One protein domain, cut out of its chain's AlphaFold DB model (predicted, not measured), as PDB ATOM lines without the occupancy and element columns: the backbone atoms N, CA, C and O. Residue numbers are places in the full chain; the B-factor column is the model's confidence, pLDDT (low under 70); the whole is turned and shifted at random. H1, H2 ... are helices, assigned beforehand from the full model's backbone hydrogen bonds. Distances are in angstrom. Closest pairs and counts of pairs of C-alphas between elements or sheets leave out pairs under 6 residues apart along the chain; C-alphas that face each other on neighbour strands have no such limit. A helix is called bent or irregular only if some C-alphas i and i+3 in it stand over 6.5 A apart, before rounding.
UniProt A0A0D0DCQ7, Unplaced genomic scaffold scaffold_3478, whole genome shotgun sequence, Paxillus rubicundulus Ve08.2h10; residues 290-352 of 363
ATOM      1  N   GLN A 290     149.873  99.167 164.425       89.94
ATOM      2  CA  GLN A 290     148.541  99.438 164.975       89.94
ATOM      3  C   GLN A 290     148.372 100.922 165.310       89.94
ATOM      4  O   GLN A 290     147.412 101.545 164.866       89.94
ATOM      5  N   LEU A 291     149.338 101.500 166.029       92.44
ATOM      6  CA  LEU A 291     149.346 102.916 166.386       92.44
ATOM      7  C   LEU A 291     149.438 103.804 165.148       92.44
ATOM      8  O   LEU A 291     148.721 104.790 165.073       92.44
ATOM      9  N   HIS A 292     150.255 103.449 164.155       91.94
ATOM     10  CA  HIS A 292     150.325 104.208 162.907       91.94
ATOM     11  C   HIS A 292     148.969 104.250 162.187       91.94
ATOM     12  O   HIS A 292     148.527 105.318 161.772       91.94
ATOM     13  N   SER A 293     148.292 103.107 162.046       89.38
ATOM     14  CA  SER A 293     146.964 103.057 161.424       89.38
ATOM     15  C   SER A 293     145.911 103.797 162.247       89.38
ATOM     16  O   SER A 293     145.075 104.485 161.671       89.38
ATOM     17  N   LEU A 294     145.968 103.689 163.579       91.19
ATOM     18  CA  LEU A 294     145.070 104.407 164.481       91.19
ATOM     19  C   LEU A 294     145.250 105.920 164.335       91.19
ATOM     20  O   LEU A 294     144.272 106.611 164.084       91.19
ATOM     21  N   LEU A 295     146.487 106.416 164.427       94.31
ATOM     22  CA  LEU A 295     146.834 107.842 164.350       94.31
ATOM     23  C   LEU A 295     146.588 108.455 162.963       94.31
ATOM     24  O   LEU A 295     146.478 109.670 162.840       94.31
ATOM     25  N   ALA A 296     146.449 107.637 161.916       92.69
ATOM     26  CA  ALA A 296     146.056 108.115 160.592       92.69
ATOM     27  C   ALA A 296     144.582 108.574 160.520       92.69
ATOM     28  O   ALA A 296     144.194 109.206 159.536       92.69
ATOM     29  N   ILE A 297     143.757 108.262 161.529       91.75
ATOM     30  CA  ILE A 297     142.350 108.673 161.596       91.75
ATOM     31  C   ILE A 297     142.269 110.150 162.032       91.75
ATOM     32  O   ILE A 297     142.698 110.484 163.136       91.75
ATOM     33  N   PRO A 298     141.689 111.058 161.224       95.88
ATOM     34  CA  PRO A 298     141.564 112.464 161.611       95.88
ATOM     35  C   PRO A 298     140.772 112.644 162.917       95.88
ATOM     36  O   PRO A 298     139.687 112.083 163.059       95.88
ATOM     37  N   GLY A 299     141.284 113.451 163.853       95.88
ATOM     38  CA  GLY A 299     140.628 113.735 165.141       95.88
ATOM     39  C   GLY A 299     140.925 112.727 166.265       95.88
ATOM     40  O   GLY A 299     140.457 112.884 167.400       95.88
ATOM     41  N   ILE A 300     141.655 111.648 165.965       96.12
ATOM     42  CA  ILE A 300     141.930 110.592 166.944       96.12
ATOM     43  C   ILE A 300     142.967 111.017 167.982       96.12
ATOM     44  O   ILE A 300     142.882 110.580 169.122       96.12
ATOM     45  N   GLU A 301     143.919 111.878 167.620       95.75
ATOM     46  CA  GLU A 301     144.958 112.356 168.534       95.75
ATOM     47  C   GLU A 301     144.338 113.170 169.665       95.75
ATOM     48  O   GLU A 301     144.650 112.945 170.830       95.75
ATOM     49  N   GLU A 302     143.383 114.043 169.340       94.69
ATOM     50  CA  GLU A 302     142.617 114.801 170.321       94.69
ATOM     51  C   GLU A 302     141.834 113.864 171.234       94.69
ATOM     52  O   GLU A 302     141.796 114.084 172.441       94.69
ATOM     53  N   THR A 303     141.245 112.804 170.675       95.12
ATOM     54  CA  THR A 303     140.528 111.781 171.450       95.12
ATOM     55  C   THR A 303     141.468 111.027 172.387       95.12
ATOM     56  O   THR A 303     141.142 110.822 173.553       95.12
ATOM     57  N   LEU A 304     142.657 110.662 171.912       94.69
ATOM     58  CA  LEU A 304     143.680 110.008 172.719       94.69
ATOM     59  C   LEU A 304     144.250 110.937 173.793       94.69
ATOM     60  O   LEU A 304     144.630 110.437 174.842       94.69
ATOM     61  N   ASP A 305     144.274 112.258 173.589       94.56
ATOM     62  CA  ASP A 305     144.744 113.241 174.580       94.56
ATOM     63  C   ASP A 305     143.658 113.639 175.609       94.56
ATOM     64  O   ASP A 305     143.953 114.284 176.620       94.56
ATOM     65  N   GLN A 306     142.394 113.221 175.421       93.69
ATOM     66  CA  GLN A 306     141.270 113.571 176.312       93.69
ATOM     67  C   GLN A 306     141.449 113.103 177.759       93.69
ATOM     68  O   GLN A 306     140.848 113.685 178.668       93.69
ATOM     69  N   TRP A 307     142.296 112.101 178.024       93.06
ATOM     70  CA  TRP A 307     142.573 111.667 179.400       93.06
ATOM     71  C   TRP A 307     143.066 112.823 180.282       93.06
ATOM     72  O   TRP A 307     142.885 112.794 181.500       93.06
ATOM     73  N   ARG A 308     143.651 113.865 179.687       92.25
ATOM     74  CA  ARG A 308     144.181 115.040 180.385       92.25
ATOM     75  C   ARG A 308     143.102 115.974 180.912       92.25
ATOM     76  O   ARG A 308     143.310 116.636 181.926       92.25
ATOM     77  N   THR A 309     141.958 116.044 180.244       93.69
ATOM     78  CA  THR A 309     140.843 116.915 180.643       93.69
ATOM     79  C   THR A 309     139.771 116.169 181.427       93.69
ATOM     80  O   THR A 309     138.896 116.806 182.014       93.69
ATOM     81  N   LYS A 310     139.851 114.834 181.488       93.62
ATOM     82  CA  LYS A 310     138.931 114.007 182.268       93.62
ATOM     83  C   LYS A 310     139.011 114.373 183.764       93.62
ATOM     84  O   LYS A 310     140.105 114.324 184.339       93.62
ATOM     85  N   PRO A 311     137.886 114.758 184.402       92.88
ATOM     86  CA  PRO A 311     137.864 115.082 185.822       92.88
ATOM     87  C   PRO A 311     138.167 113.829 186.645       92.88
ATOM     88  O   PRO A 311     137.678 112.745 186.335       92.88
ATOM     89  N   ARG A 312     138.973 113.990 187.696       90.69
ATOM     90  CA  ARG A 312     139.383 112.897 188.585       90.69
ATOM     91  C   ARG A 312     138.997 113.215 190.017       90.69
ATOM     92  O   ARG A 312     139.297 114.302 190.511       90.69
ATOM     93  N   SER A 313     138.372 112.246 190.673       92.19
ATOM     94  CA  SER A 313     138.015 112.311 192.088       92.19
ATOM     95  C   SER A 313     139.034 111.522 192.897       92.19
ATOM     96  O   SER A 313     139.389 110.398 192.548       92.19
ATOM     97  N   GLN A 314     139.520 112.099 193.993       89.25
ATOM     98  CA  GLN A 314     140.444 111.396 194.876       89.25
ATOM     99  C   GLN A 314     139.776 110.135 195.447       89.25
ATOM    100  O   GLN A 314     138.683 110.217 196.000       89.25
ATOM    101  N   GLY A 315     140.444 108.985 195.320       90.56
ATOM    102  CA  GLY A 315     139.946 107.693 195.805       90.56
ATOM    103  C   GLY A 315     139.034 106.939 194.830       90.56
ATOM    104  O   GLY A 315     138.619 105.833 195.149       90.56
ATOM    105  N   GLN A 316     138.741 107.491 193.647       93.94
ATOM    106  CA  GLN A 316     138.011 106.782 192.594       93.94
ATOM    107  C   GLN A 316     138.949 106.435 191.437       93.94
ATOM    108  O   GLN A 316     139.639 107.307 190.912       93.94
ATOM    109  N   TYR A 317     138.941 105.166 191.029       93.00
ATOM    110  CA  TYR A 317     139.689 104.672 189.876       93.00
ATOM    111  C   TYR A 317     138.728 104.473 188.705       93.00
ATOM    112  O   TYR A 317     137.879 103.588 188.733       93.00
ATOM    113  N   SER A 318     138.841 105.325 187.692       92.25
ATOM    114  CA  SER A 318     138.004 105.318 186.489       92.25
ATOM    115  C   SER A 318     138.748 104.830 185.246       92.25
ATOM    116  O   SER A 318     138.124 104.334 184.311       92.25
ATOM    117  N   ASP A 319     140.069 105.008 185.201       92.38
ATOM    118  CA  ASP A 319     140.944 104.500 184.149       92.38
ATOM    119  C   ASP A 319     142.385 104.294 184.650       92.38
ATOM    120  O   ASP A 319     142.721 104.543 185.810       92.38
ATOM    121  N   ILE A 320     143.257 103.822 183.757       92.69
ATOM    122  CA  ILE A 320     144.660 103.514 184.067       92.69
ATOM    123  C   ILE A 320     145.467 104.728 184.553       92.69
ATOM    124  O   ILE A 320     146.501 104.550 185.196       92.69
ATOM    125  N   PHE A 321     145.039 105.957 184.252       93.56
ATOM    126  CA  PHE A 321     145.759 107.173 184.634       93.56
ATOM    127  C   PHE A 321     145.472 107.597 186.078       93.56
ATOM    128  O   PHE A 321     146.188 108.446 186.610       93.56
ATOM    129  N   ASP A 322     144.473 106.998 186.729       91.75
ATOM    130  CA  ASP A 322     144.186 107.219 188.149       91.75
ATOM    131  C   ASP A 322     145.155 106.446 189.061       91.75
ATOM    132  O   ASP A 322     145.359 106.821 190.218       91.75
ATOM    133  N   GLY A 323     145.802 105.405 188.525       91.94
ATOM    134  CA  GLY A 323     146.761 104.570 189.242       91.94
ATOM    135  C   GLY A 323     148.074 105.283 189.586       91.94
ATOM    136  O   GLY A 323     148.602 106.091 188.815       91.94
ATOM    137  N   ASP A 324     148.660 104.919 190.729       92.25
ATOM    138  CA  ASP A 324     149.898 105.526 191.244       92.25
ATOM    139  C   ASP A 324     151.085 105.398 190.285       92.25
ATOM    140  O   ASP A 324     151.942 106.292 190.224       92.25
ATOM    141  N   VAL A 325     151.118 104.321 189.492       93.50
ATOM    142  CA  VAL A 325     152.159 104.100 188.485       93.50
ATOM    143  C   VAL A 325     152.171 105.243 187.472       93.50
ATOM    144  O   VAL A 325     153.205 105.889 187.304       93.50
ATOM    145  N   CYS A 326     151.029 105.543 186.852       92.94
ATOM    146  CA  CYS A 326     150.911 106.606 185.856       92.94
ATOM    147  C   CYS A 326     151.109 107.997 186.469       92.94
ATOM    148  O   CYS A 326     151.725 108.862 185.846       92.94
ATOM    149  N   ARG A 327     150.628 108.208 187.701       91.19
ATOM    150  CA  ARG A 327     150.657 109.521 188.359       91.19
ATOM    151  C   ARG A 327     152.022 109.914 188.906       91.19
ATOM    152  O   ARG A 327     152.352 111.096 188.909       91.19
ATOM    153  N   THR A 328     152.792 108.961 189.429       94.12
ATOM    154  CA  THR A 328     153.982 109.291 190.236       94.12
ATOM    155  C   THR A 328     155.227 108.496 189.862       94.12
ATOM    156  O   THR A 328     156.335 109.049 189.906       94.12
ATOM    157  N   THR A 329     155.062 107.232 189.468       96.12
ATOM    158  CA  THR A 329     156.177 106.279 189.376       96.12
ATOM    159  C   THR A 329     156.797 106.243 187.987       96.12
ATOM    160  O   THR A 329     158.020 106.257 187.864       96.12
ATOM    161  N   LEU A 330     155.978 106.222 186.934       96.12
ATOM    162  CA  LEU A 330     156.452 106.096 185.563       96.12
ATOM    163  C   LEU A 330     157.196 107.370 185.149       96.12
ATOM    164  O   LEU A 330     156.606 108.452 185.081       96.12
ATOM    165  N   LYS A 331     158.500 107.241 184.892       97.00
ATOM    166  CA  LYS A 331     159.364 108.353 184.484       97.00
ATOM    167  C   LYS A 331     159.658 108.317 182.991       97.00
ATOM    168  O   LYS A 331     159.856 107.252 182.413       97.00
ATOM    169  N   ALA A 332     159.717 109.496 182.387       95.00
ATOM    170  CA  ALA A 332     160.273 109.693 181.058       95.00
ATOM    171  C   ALA A 332     161.815 109.585 181.089       95.00
ATOM    172  O   ALA A 332     162.411 109.607 182.172       95.00
ATOM    173  N   PRO A 333     162.487 109.470 179.927       94.75
ATOM    174  CA  PRO A 333     163.950 109.363 179.861       94.75
ATOM    175  C   PRO A 333     164.713 110.519 180.529       94.75
ATOM    176  O   PRO A 333     165.858 110.344 180.934       94.75
ATOM    177  N   ASP A 334     164.086 111.688 180.668       94.94
ATOM    178  CA  ASP A 334     164.629 112.866 181.353       94.94
ATOM    179  C   ASP A 334     164.403 112.861 182.882       94.94
ATOM    180  O   ASP A 334     164.801 113.796 183.574       94.94
ATOM    181  N   GLY A 335     163.761 111.819 183.421       95.81
ATOM    182  CA  GLY A 335     163.428 111.672 184.837       95.81
ATOM    183  C   GLY A 335     162.135 112.372 185.275       95.81
ATOM    184  O   GLY A 335     161.737 112.233 186.436       95.81
ATOM    185  N   THR A 336     161.453 113.095 184.382       95.44
ATOM    186  CA  THR A 336     160.148 113.715 184.669       95.44
ATOM    187  C   THR A 336     159.024 112.677 184.671       95.44
ATOM    188  O   THR A 336     159.225 111.526 184.291       95.44
ATOM    189  N   ILE A 337     157.830 113.040 185.149       96.00
ATOM    190  CA  ILE A 337     156.672 112.130 185.137       96.00
ATOM    191  C   ILE A 337     156.242 111.884 183.684       96.00
ATOM    192  O   ILE A 337     156.055 112.829 182.918       96.00
ATOM    193  N   PHE A 338     156.068 110.614 183.307       96.38
ATOM    194  CA  PHE A 338     155.688 110.242 181.946       96.38
ATOM    195  C   PHE A 338     154.259 110.674 181.603       96.38
ATOM    196  O   PHE A 338     154.013 111.062 180.484       96.38
ATOM    197  N   PHE A 339     153.304 110.716 182.523       95.81
ATOM    198  CA  PHE A 339     151.977 111.284 182.234       95.81
ATOM    199  C   PHE A 339     151.770 112.607 182.980       95.81
ATOM    200  O   PHE A 339     150.843 112.742 183.776       95.81
ATOM    201  N   SER A 340     152.661 113.590 182.768       95.06
ATOM    202  CA  SER A 340     152.458 114.936 183.318       95.06
ATOM    203  C   SER A 340     151.316 115.668 182.608       95.06
ATOM    204  O   SER A 340     151.022 115.441 181.435       95.06
ATOM    205  N   ASN A 341     150.617 116.502 183.376       93.56
ATOM    206  CA  ASN A 341     149.508 117.310 182.888       93.56
ATOM    207  C   ASN A 341     149.508 118.686 183.569       93.56
ATOM    208  O   ASN A 341     148.554 119.093 184.231       93.56
ATOM    209  N   MET A 342     150.644 119.369 183.480       93.38
ATOM    210  CA  MET A 342     150.847 120.689 184.065       93.38
ATOM    211  C   MET A 342     150.116 121.762 183.244       93.38
ATOM    212  O   MET A 342     149.917 121.625 182.038       93.38
ATOM    213  N   ALA A 343     149.756 122.881 183.879       91.88
ATOM    214  CA  ALA A 343     148.984 123.958 183.243       91.88
ATOM    215  C   ALA A 343     149.676 124.618 182.028       91.88
ATOM    216  O   ALA A 343     149.027 125.296 181.238       91.88
ATOM    217  N   ASN A 344     150.993 124.454 181.883       92.81
ATOM    218  CA  ASN A 344     151.775 124.944 180.748       92.81
ATOM    219  C   ASN A 344     151.930 123.911 179.615       92.81
ATOM    220  O   ASN A 344     152.475 124.246 178.565       92.81
ATOM    221  N   GLU A 345     151.460 122.678 179.792       93.12
ATOM    222  CA  GLU A 345     151.643 121.569 178.850       93.12
ATOM    223  C   GLU A 345     150.454 121.433 177.893       93.12
ATOM    224  O   GLU A 345     149.986 120.336 177.643       93.12
ATOM    225  N   ASN A 346     149.911 122.516 177.331       88.62
ATOM    226  CA  ASN A 346     148.651 122.468 176.562       88.62
ATOM    227  C   ASN A 346     148.627 121.464 175.384       88.62
ATOM    228  O   ASN A 346     147.548 121.116 174.922       88.62
ATOM    229  N   ARG A 347     149.786 120.982 174.916       90.88
ATOM    230  CA  ARG A 347     149.940 119.974 173.845       90.88
ATOM    231  C   ARG A 347     150.641 118.692 174.311       90.88
ATOM    232  O   ARG A 347     151.348 118.057 173.540       90.88
ATOM    233  N   GLY A 348     150.511 118.382 175.590       91.44
ATOM    234  CA  GLY A 348     151.218 117.293 176.233       91.44
ATOM    235  C   GLY A 348     152.621 117.707 176.677       91.44
ATOM    236  O   GLY A 348     153.122 118.789 176.324       91.44
ATOM    237  N   PRO A 349     153.271 116.871 177.492       92.31
ATOM    238  CA  PRO A 349     154.614 117.145 177.975       92.31
ATOM    239  C   PRO A 349     155.589 117.165 176.800       92.31
ATOM    240  O   PRO A 349     155.584 116.260 175.970       92.31
ATOM    241  N   GLN A 350     156.408 118.215 176.704       92.38
ATOM    242  CA  GLN A 350     157.333 118.438 175.578       92.38
ATOM    243  C   GLN A 350     156.650 118.536 174.197       92.38
ATOM    244  O   GLN A 350     157.327 118.513 173.171       92.38
ATOM    245  N   GLY A 351     155.325 118.714 174.155       92.81
ATOM    246  CA  GLY A 351     154.558 118.710 172.909       92.81
ATOM    247  C   GLY A 351     154.353 117.317 172.309       92.81
ATOM    248  O   GLY A 351     154.037 117.227 171.124       92.81
ATOM    249  N   GLU A 352     154.567 116.252 173.089       95.12
ATOM    250  CA  GLU A 352     154.385 114.867 172.658       95.12
ATOM    251  C   GLU A 352     153.022 114.310 173.086       95.12
ATOM    252  O   GLU A 352     152.573 114.510 174.218       95.12
TER     253      GLU A 352
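Overview. This is residues 290 to 352 of the 363 residues of an uncharacterized protein of Paxillus rubicundulus Ve08.2h10 (UniProt A0A0D0DCQ7). Little regular structure: three short helices on a chain made mostly of loops, H1 and H2 near each other at a corner and H3 apart from both. H2, the longest, makes a corner with H1 at its first end, and two long loop stretches, residues 309 to 323 before H3 and 330 to 352 after it, make much of the rest. The printed part has 63 residues, 21 of them in H1, H2 and H3, in that order: all helix, with no named strand. It is only just loose, close to compact, with a radius of gyration of the C-alphas of 12.9 A and spans of 34 by 28 by 24 A.

Along the chain. H2, residues 300 to 308, is 14.3 A long, from C-alpha 300 at (141.930, 110.592, 166.944); it is only just irregular, C-alphas 304 and 307 being 7.0 A apart. H1 is residues 290 to 295, 8.6 A. H3, residues 324 to 329, 6.6 A, ends at C-alpha 329 (156.177, 106.279, 189.376); it is neither bent nor irregular, but only just: C-alphas 326 and 329 are 6.3 A apart.

Arrangement. H2 and H1 are close but not clearly touching; their closest C-alphas, of Glu 301 and Leu 295, are 6.4 A apart. Their lines are about perpendicular, at 90 degrees. H3 is apart from both. Every O i to N i+4 pair is within hydrogen-bond range in H1 and H3, and 3 of 5 in H2.

Size, cuts and confidence. The C-alphas farthest apart, of Ala 296 and Gly 315, are 35.7 A apart. Residues 296 to 301 stand free. The H1 to H2 link is tight, the H2 to H3 link long. The printed part has no cut, and no printed residue is under 70 in pLDDT.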